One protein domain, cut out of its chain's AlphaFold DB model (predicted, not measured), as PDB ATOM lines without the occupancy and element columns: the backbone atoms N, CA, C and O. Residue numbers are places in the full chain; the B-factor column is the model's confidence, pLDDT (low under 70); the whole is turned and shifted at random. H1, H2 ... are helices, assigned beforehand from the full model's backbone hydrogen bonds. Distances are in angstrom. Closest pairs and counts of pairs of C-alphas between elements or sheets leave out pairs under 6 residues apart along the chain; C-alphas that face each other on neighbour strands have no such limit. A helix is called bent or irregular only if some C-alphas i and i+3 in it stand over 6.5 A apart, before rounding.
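Overview. This is residues 12 to 67 of the 77 residues of an uncharacterized protein of Loigolactobacillus bifermentans (UniProt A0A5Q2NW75). The model is a small, rounded helical fold: a hairpin of two helices, H1 and H2, in which H2 turns sharply near residue 47, and a third helix, H3, which comes back from the far end of H2 towards the last residues of H1. H1 and H2 pair as the hairpin, while H3 sits nearby and runs crosswise to H1. The printed part has 56 residues with three named helices, in the order H1, H2, H3, and no named strand; the class is all helix. It is compact, with a radius of gyration of the C-alphas of 10.3 A, and its C-alphas span 24 by 22 by 18 A.

Arrangement. After residues 12 to 18, the first helix is H1, residues 19 to 29. A short link of 7 residues leads to H2, residues 37 to 53. H1 and H2 touch, and their closest C-alphas, those of Leu 29 and Lys 40, are 5.6 A apart. They run opposite ways at a steep tilt of 39 degrees and form a helical hairpin. H2 is irregular, with C-alphas 45 and 48 at 9.4 A from each other, where a regular helix has about 5 A, and it has a kink of 103 degrees near residue 47; its line is a rough one. A tight link of 3 residues leads to H3, residues 57 to 66. H2 and H3 are close but not clearly touching: their closest C-alphas, those of Met 51 and Leu 59, are 7.3 A apart. They run opposite ways at a steep tilt of 64 degrees. H1 and H3 are also close but not clearly touching, with their closest C-alphas, those of Tyr 28 and Ala 66, 7.6 A apart. Their lines are about perpendicular, at 85 degrees. In H1 and H3 every O i to N i+4 pair is within hydrogen-bond range; in H2 it is 10 of 13.

Along the chain. H1 begins at C-alpha 19, at (-22.682, -23.313, 54.034), and measures 15.5 A from first to last C-alpha. H2, the longest helix with 17 residues, begins at C-alpha 37, at (-10.729, -38.733, 41.063), and measures 20.4 A. H3 measures 14.4 A and ends at C-alpha 66, at (-17.663, -27.875, 34.923).

Size, cuts and confidence. The two C-alphas farthest apart are those of Asp 18 and Asp 35, at 25.6 A. The printed part has no cut, and neither link between the helices is long. The mean pLDDT of the printed part is 81.0; it is under 70 at residues 55 to 58 and 64 to 67, and the mean of H3 is 69.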
ATOM      1  N   ILE A  12     -15.838 -34.544  53.525       91.69
ATOM      2  CA  ILE A  12     -15.143 -33.261  53.545       91.69
ATOM      3  C   ILE A  12     -14.273 -33.154  54.802       91.69
ATOM      4  O   ILE A  12     -14.751 -33.284  55.928       91.69
ATOM      5  N   LYS A  13     -12.962 -32.949  54.615       92.81
ATOM      6  CA  LYS A  13     -11.973 -32.861  55.710       92.81
ATOM      7  C   LYS A  13     -11.425 -31.455  55.940       92.81
ATOM      8  O   LYS A  13     -10.747 -31.244  56.944       92.81
ATOM      9  N   PHE A  14     -11.702 -30.512  55.043       88.19
ATOM     10  CA  PHE A  14     -11.414 -29.099  55.280       88.19
ATOM     11  C   PHE A  14     -12.578 -28.437  56.020       88.19
ATOM     12  O   PHE A  14     -13.696 -28.945  56.013       88.19
ATOM     13  N   THR A  15     -12.322 -27.300  56.662       88.50
ATOM     14  CA  THR A  15     -13.375 -26.474  57.264       88.50
ATOM     15  C   THR A  15     -13.898 -25.494  56.215       88.50
ATOM     16  O   THR A  15     -13.127 -24.615  55.816       88.50
ATOM     17  N   PRO A  16     -15.162 -25.612  55.764       85.19
ATOM     18  CA  PRO A  16     -15.757 -24.626  54.875       85.19
ATOM     19  C   PRO A  16     -15.885 -23.269  55.572       85.19
ATOM     20  O   PRO A  16     -16.099 -23.190  56.782       85.19
ATOM     21  N   SER A  17     -15.769 -22.202  54.798       82.62
ATOM     22  CA  SER A  17     -15.931 -20.813  55.215       82.62
ATOM     23  C   SER A  17     -17.394 -20.507  55.538       82.62
ATOM     24  O   SER A  17     -17.674 -19.765  56.478       82.62
ATOM     25  N   ASP A  18     -18.320 -21.121  54.798       83.69
ATOM     26  CA  ASP A  18     -19.763 -21.024  54.991       83.69
ATOM     27  C   ASP A  18     -20.503 -22.220  54.357       83.69
ATOM     28  O   ASP A  18     -19.915 -23.104  53.729       83.69
ATOM     29  N   ALA A  19     -21.823 -22.255  54.553       85.06
ATOM     30  CA  ALA A  19     -22.682 -23.313  54.034       85.06
ATOM     31  C   ALA A  19     -22.869 -23.269  52.503       85.06
ATOM     32  O   ALA A  19     -23.249 -24.290  51.931       85.06
ATOM     33  N   GLU A  20     -22.641 -22.129  51.836       83.94
ATOM     34  CA  GLU A  20     -22.619 -22.074  50.368       83.94
ATOM     35  C   GLU A  20     -21.355 -22.765  49.840       83.94
ATOM     36  O   GLU A  20     -21.475 -23.613  48.959       83.94
ATOM     37  N   GLU A  21     -20.179 -22.526  50.445       83.56
ATOM     38  CA  GLU A  21     -18.925 -23.180  50.027       83.56
ATOM     39  C   GLU A  21     -19.056 -24.707  50.075       83.56
ATOM     40  O   GLU A  21     -18.701 -25.404  49.126       83.56
ATOM     41  N   LEU A  22     -19.623 -25.245  51.159       87.50
ATOM     42  CA  LEU A  22     -19.842 -26.684  51.294       87.50
ATOM     43  C   LEU A  22     -20.755 -27.236  50.189       87.50
ATOM     44  O   LEU A  22     -20.455 -28.279  49.604       87.50
ATOM     45  N   LYS A  23     -21.845 -26.529  49.871       87.69
ATOM     46  CA  LYS A  23     -22.769 -26.918  48.798       87.69
ATOM     47  C   LYS A  23     -22.093 -26.887  47.432       87.69
ATOM     48  O   LYS A  23     -22.248 -27.845  46.678       87.69
ATOM     49  N   ASP A  24     -21.331 -25.839  47.132       84.62
ATOM     50  CA  ASP A  24     -20.615 -25.701  45.861       84.62
ATOM     51  C   ASP A  24     -19.561 -26.797  45.688       84.62
ATOM     52  O   ASP A  24     -19.450 -27.403  44.620       84.62
ATOM     53  N   VAL A  25     -18.817 -27.115  46.750       87.00
ATOM     54  CA  VAL A  25     -17.821 -28.190  46.710       87.00
ATOM     55  C   VAL A  25     -18.482 -29.552  46.522       87.00
ATOM     56  O   VAL A  25     -18.038 -30.321  45.672       87.00
ATOM     57  N   LEU A  26     -19.568 -29.855  47.232       89.44
ATOM     58  CA  LEU A  26     -20.293 -31.115  47.041       89.44
ATOM     59  C   LEU A  26     -20.919 -31.217  45.645       89.44
ATOM     60  O   LEU A  26     -20.858 -32.283  45.031       89.44
ATOM     61  N   ALA A  27     -21.478 -30.125  45.119       87.62
ATOM     62  CA  ALA A  27     -21.986 -30.073  43.752       87.62
ATOM     63  C   ALA A  27     -20.866 -30.325  42.733       87.62
ATOM     64  O   ALA A  27     -21.072 -31.049  41.761       87.62
ATOM     65  N   TYR A  28     -19.673 -29.783  42.981       85.44
ATOM     66  CA  TYR A  28     -18.498 -29.983  42.145       85.44
ATOM     67  C   TYR A  28     -17.966 -31.418  42.173       85.44
ATOM     68  O   TYR A  28     -17.795 -32.029  41.120       85.44
ATOM     69  N   LEU A  29     -17.775 -31.996  43.360       87.56
ATOM     70  CA  LEU A  29     -17.286 -33.369  43.516       87.56
ATOM     71  C   LEU A  29     -18.238 -34.397  42.884       87.56
ATOM     72  O   LEU A  29     -17.795 -35.385  42.291       87.56
ATOM     73  N   ASN A  30     -19.542 -34.138  42.965       88.00
ATOM     74  CA  ASN A  30     -20.582 -34.994  42.398       88.00
ATOM     75  C   ASN A  30     -20.939 -34.656  40.941       88.00
ATOM     76  O   ASN A  30     -21.799 -35.322  40.361       88.00
ATOM     77  N   ASN A  31     -20.310 -33.649  40.327       84.81
ATOM     78  CA  ASN A  31     -20.581 -33.310  38.936       84.81
ATOM     79  C   ASN A  31     -19.972 -34.380  38.010       84.81
ATOM     80  O   ASN A  31     -18.762 -34.615  38.066       84.81
ATOM     81  N   PRO A  32     -20.764 -34.998  37.113       83.06
ATOM     82  CA  PRO A  32     -20.263 -36.018  36.195       83.06
ATOM     83  C   PRO A  32     -19.264 -35.486  35.155       83.06
ATOM     84  O   PRO A  32     -18.571 -36.275  34.527       83.06
ATOM     85  N   LYS A  33     -19.180 -34.164  34.951       81.56
ATOM     86  CA  LYS A  33     -18.185 -33.530  34.068       81.56
ATOM     87  C   LYS A  33     -16.794 -33.438  34.694       81.56
ATOM     88  O   LYS A  33     -15.833 -33.163  33.982       81.56
ATOM     89  N   VAL A  34     -16.696 -33.608  36.010       80.06
ATOM     90  CA  VAL A  34     -15.426 -33.685  36.729       80.06
ATOM     91  C   VAL A  34     -15.089 -35.168  36.831       80.06
ATOM     92  O   VAL A  34     -15.724 -35.883  37.601       80.06
ATOM     93  N   ASP A  35     -14.134 -35.641  36.037       77.88
ATOM     94  CA  ASP A  35     -13.748 -37.066  35.974       77.88
ATOM     95  C   ASP A  35     -12.405 -37.354  36.671       77.88
ATOM     96  O   ASP A  35     -11.905 -38.472  36.675       77.88
ATOM     97  N   ASP A  36     -11.804 -36.342  37.296       83.38
ATOM     98  CA  ASP A  36     -10.506 -36.477  37.954       83.38
ATOM     99  C   ASP A  36     -10.674 -36.877  39.432       83.38
ATOM    100  O   ASP A  36     -10.927 -36.043  40.306       83.38
ATOM    101  N   ASP A  37     -10.573 -38.178  39.713       84.06
ATOM    102  CA  ASP A  37     -10.729 -38.733  41.063       84.06
ATOM    103  C   ASP A  37      -9.641 -38.268  42.049       84.06
ATOM    104  O   ASP A  37      -9.936 -38.072  43.235       84.06
ATOM    105  N   ASP A  38      -8.396 -38.070  41.594       84.69
ATOM    106  CA  ASP A  38      -7.316 -37.549  42.451       84.69
ATOM    107  C   ASP A  38      -7.622 -36.107  42.849       84.69
ATOM    108  O   ASP A  38      -7.565 -35.738  44.029       84.69
ATOM    109  N   PHE A  39      -8.059 -35.312  41.876       83.94
ATOM    110  CA  PHE A  39      -8.487 -33.950  42.105       83.94
ATOM    111  C   PHE A  39      -9.659 -33.879  43.084       83.94
ATOM    112  O   PHE A  39      -9.607 -33.111  44.046       83.94
ATOM    113  N   LYS A  40     -10.695 -34.708  42.904       86.44
ATOM    114  CA  LYS A  40     -11.835 -34.778  43.831       86.44
ATOM    115  C   LYS A  40     -11.397 -35.139  45.248       86.44
ATOM    116  O   LYS A  40     -11.840 -34.514  46.212       86.44
ATOM    117  N   ALA A  41     -10.492 -36.105  45.397       89.06
ATOM    118  CA  ALA A  41      -9.947 -36.484  46.696       89.06
ATOM    119  C   ALA A  41      -9.145 -35.344  47.349       89.06
ATOM    120  O   ALA A  41      -9.304 -35.075  48.544       89.06
ATOM    121  N   ARG A  42      -8.313 -34.636  46.576       88.12
ATOM    122  CA  ARG A  42      -7.567 -33.459  47.047       88.12
ATOM    123  C   ARG A  42      -8.502 -32.328  47.449       88.12
ATOM    124  O   ARG A  42      -8.309 -31.746  48.512       88.12
ATOM    125  N   MET A  43      -9.528 -32.069  46.653       87.00
ATOM    126  CA  MET A  43     -10.520 -31.025  46.871       87.00
ATOM    127  C   MET A  43     -11.363 -31.288  48.126       87.00
ATOM    128  O   MET A  43     -11.507 -30.401  48.964       87.00
ATOM    129  N   ALA A  44     -11.819 -32.527  48.338       90.69
ATOM    130  CA  ALA A  44     -12.506 -32.927  49.569       90.69
ATOM    131  C   ALA A  44     -11.604 -32.825  50.816       90.69
ATOM    132  O   ALA A  44     -12.089 -32.589  51.924       90.69
ATOM    133  N   ARG A  45     -10.283 -32.982  50.653       91.56
ATOM    134  CA  ARG A  45      -9.316 -32.948  51.758       91.56
ATOM    135  C   ARG A  45      -8.825 -31.544  52.112       91.56
ATOM    136  O   ARG A  45      -8.693 -31.236  53.291       91.56
ATOM    137  N   LEU A  46      -8.471 -30.749  51.107       88.19
ATOM    138  CA  LEU A  46      -7.810 -29.449  51.253       88.19
ATOM    139  C   LEU A  46      -8.800 -28.283  51.159       88.19
ATOM    140  O   LEU A  46      -8.580 -27.243  51.774       88.19
ATOM    141  N   GLY A  47      -9.890 -28.458  50.412       87.12
ATOM    142  CA  GLY A  47     -10.815 -27.386  50.071       87.12
ATOM    143  C   GLY A  47     -10.283 -26.460  48.976       87.12
ATOM    144  O   GLY A  47      -9.088 -26.473  48.654       87.12
ATOM    145  N   PRO A  48     -11.157 -25.612  48.407       82.12
ATOM    146  CA  PRO A  48     -10.801 -24.773  47.265       82.12
ATOM    147  C   PRO A  48      -9.724 -23.768  47.655       82.12
ATOM    148  O   PRO A  48      -8.790 -23.528  46.898       82.12
ATOM    149  N   ARG A  49      -9.809 -23.215  48.869       77.25
ATOM    150  CA  ARG A  49      -8.883 -22.194  49.356       77.25
ATOM    151  C   ARG A  49      -7.437 -22.673  49.411       77.25
ATOM    152  O   ARG A  49      -6.546 -21.974  48.931       77.25
ATOM    153  N   GLU A  50      -7.184 -23.839  49.997       81.94
ATOM    154  CA  GLU A  50      -5.822 -24.374  50.082       81.94
ATOM    155  C   GLU A  50      -5.313 -24.831  48.714       81.94
ATOM    156  O   GLU A  50      -4.121 -24.696  48.441       81.94
ATOM    157  N   MET A  51      -6.191 -25.299  47.820       81.50
ATOM    158  CA  MET A  51      -5.808 -25.603  46.439       81.50
ATOM    159  C   MET A  51      -5.447 -24.336  45.641       81.50
ATOM    160  O   MET A  51      -4.427 -24.321  44.958       81.50
ATOM    161  N   ILE A  52      -6.187 -23.231  45.806       76.00
ATOM    162  CA  ILE A  52      -5.854 -21.920  45.210       76.00
ATOM    163  C   ILE A  52      -4.507 -21.411  45.705       76.00
ATOM    164  O   ILE A  52      -3.684 -20.971  44.906       76.00
ATOM    165  N   LYS A  53      -4.267 -21.461  47.022       76.19
ATOM    166  CA  LYS A  53      -2.994 -21.018  47.613       76.19
ATOM    167  C   LYS A  53      -1.800 -21.808  47.084       76.19
ATOM    168  O   LYS A  53      -0.701 -21.273  47.026       76.19
ATOM    169  N   ARG A  54      -2.017 -23.072  46.713       71.31
ATOM    170  CA  ARG A  54      -1.010 -23.939  46.088       71.31
ATOM    171  C   ARG A  54      -0.855 -23.696  44.579       71.31
ATOM    172  O   ARG A  54      -0.090 -24.413  43.948       71.31
ATOM    173  N   SER A  55      -1.535 -22.687  44.026       65.81
ATOM    174  CA  SER A  55      -1.502 -22.300  42.610       65.81
ATOM    175  C   SER A  55      -1.877 -23.436  41.655       65.81
ATOM    176  O   SER A  55      -1.261 -23.613  40.609       65.81
ATOM    177  N   ASP A  56      -2.912 -24.202  41.997       67.44
ATOM    178  CA  ASP A  56      -3.453 -25.242  41.120       67.44
ATOM    179  C   ASP A  56      -4.214 -24.578  39.941       67.44
ATOM    180  O   ASP A  56      -5.431 -24.418  39.970       67.44
ATOM    181  N   GLU A  57      -3.521 -24.128  38.885       67.75
ATOM    182  CA  GLU A  57      -4.173 -23.583  37.671       67.75
ATOM    183  C   GLU A  57      -5.168 -24.584  37.056       67.75
ATOM    184  O   GLU A  57      -6.199 -24.192  36.500       67.75
ATOM    185  N   ALA A  58      -4.904 -25.882  37.228       69.12
ATOM    186  CA  ALA A  58      -5.807 -26.963  36.857       69.12
ATOM    187  C   ALA A  58      -7.164 -26.867  37.579       69.12
ATOM    188  O   ALA A  58      -8.197 -27.113  36.958       69.12
ATOM    189  N   LEU A  59      -7.193 -26.430  38.845       73.19
ATOM    190  CA  LEU A  59      -8.432 -26.216  39.601       73.19
ATOM    191  C   LEU A  59      -9.272 -25.102  38.980       73.19
ATOM    192  O   LEU A  59     -10.469 -25.280  38.759       73.19
ATOM    193  N   LEU A  60      -8.642 -23.982  38.620       70.69
ATOM    194  CA  LEU A  60      -9.328 -22.871  37.959       70.69
ATOM    195  C   LEU A  60      -9.920 -23.297  36.608       70.69
ATOM    196  O   LEU A  60     -11.045 -22.913  36.281       70.69
ATOM    197  N   GLN A  61      -9.192 -24.103  35.829       71.69
ATOM    198  CA  GLN A  61      -9.694 -24.624  34.554       71.69
ATOM    199  C   GLN A  61     -10.836 -25.624  34.738       71.69
ATOM    200  O   GLN A  61     -11.828 -25.555  34.015       71.69
ATOM    201  N   GLN A  62     -10.736 -26.511  35.725       71.06
ATOM    202  CA  GLN A  62     -11.757 -27.512  36.008       71.06
ATOM    203  C   GLN A  62     -13.087 -26.885  36.453       71.06
ATOM    204  O   GLN A  62     -14.143 -27.283  35.964       71.06
ATOM    205  N   TYR A  63     -13.063 -25.870  37.325       70.06
ATOM    206  CA  TYR A  63     -14.281 -25.140  37.700       70.06
ATOM    207  C   TYR A  63     -14.925 -24.440  36.497       70.06
ATOM    208  O   TYR A  63     -16.137 -24.544  36.297       70.06
ATOM    209  N   ARG A  64     -14.116 -23.797  35.638       67.69
ATOM    210  CA  ARG A  64     -14.605 -23.199  34.382       67.69
ATOM    211  C   ARG A  64     -15.249 -24.243  33.473       67.69
ATOM    212  O   ARG A  64     -16.341 -24.010  32.960       67.69
ATOM    213  N   TYR A  65     -14.603 -25.395  33.294       66.69
ATOM    214  CA  TYR A  65     -15.099 -26.476  32.441       66.69
ATOM    215  C   TYR A  65     -16.403 -27.083  32.970       66.69
ATOM    216  O   TYR A  65     -17.361 -27.277  32.219       66.69
ATOM    217  N   ALA A  66     -16.481 -27.316  34.281       65.00
ATOM    218  CA  ALA A  66     -17.663 -27.875  34.923       65.00
ATOM    219  C   ALA A  66     -18.886 -26.935  34.852       65.00
ATOM    220  O   ALA A  66     -20.009 -27.390  35.085       65.00
ATOM    221  N   SER A  67     -18.690 -25.656  34.484       62.09
ATOM    222  CA  SER A  67     -19.712 -24.593  34.499       62.09
ATOM    223  C   SER A  67     -20.383 -24.438  35.866       62.09
ATOM    224  O   SER A  67     -21.520 -23.983  35.967       62.09
TER     225      SER A  67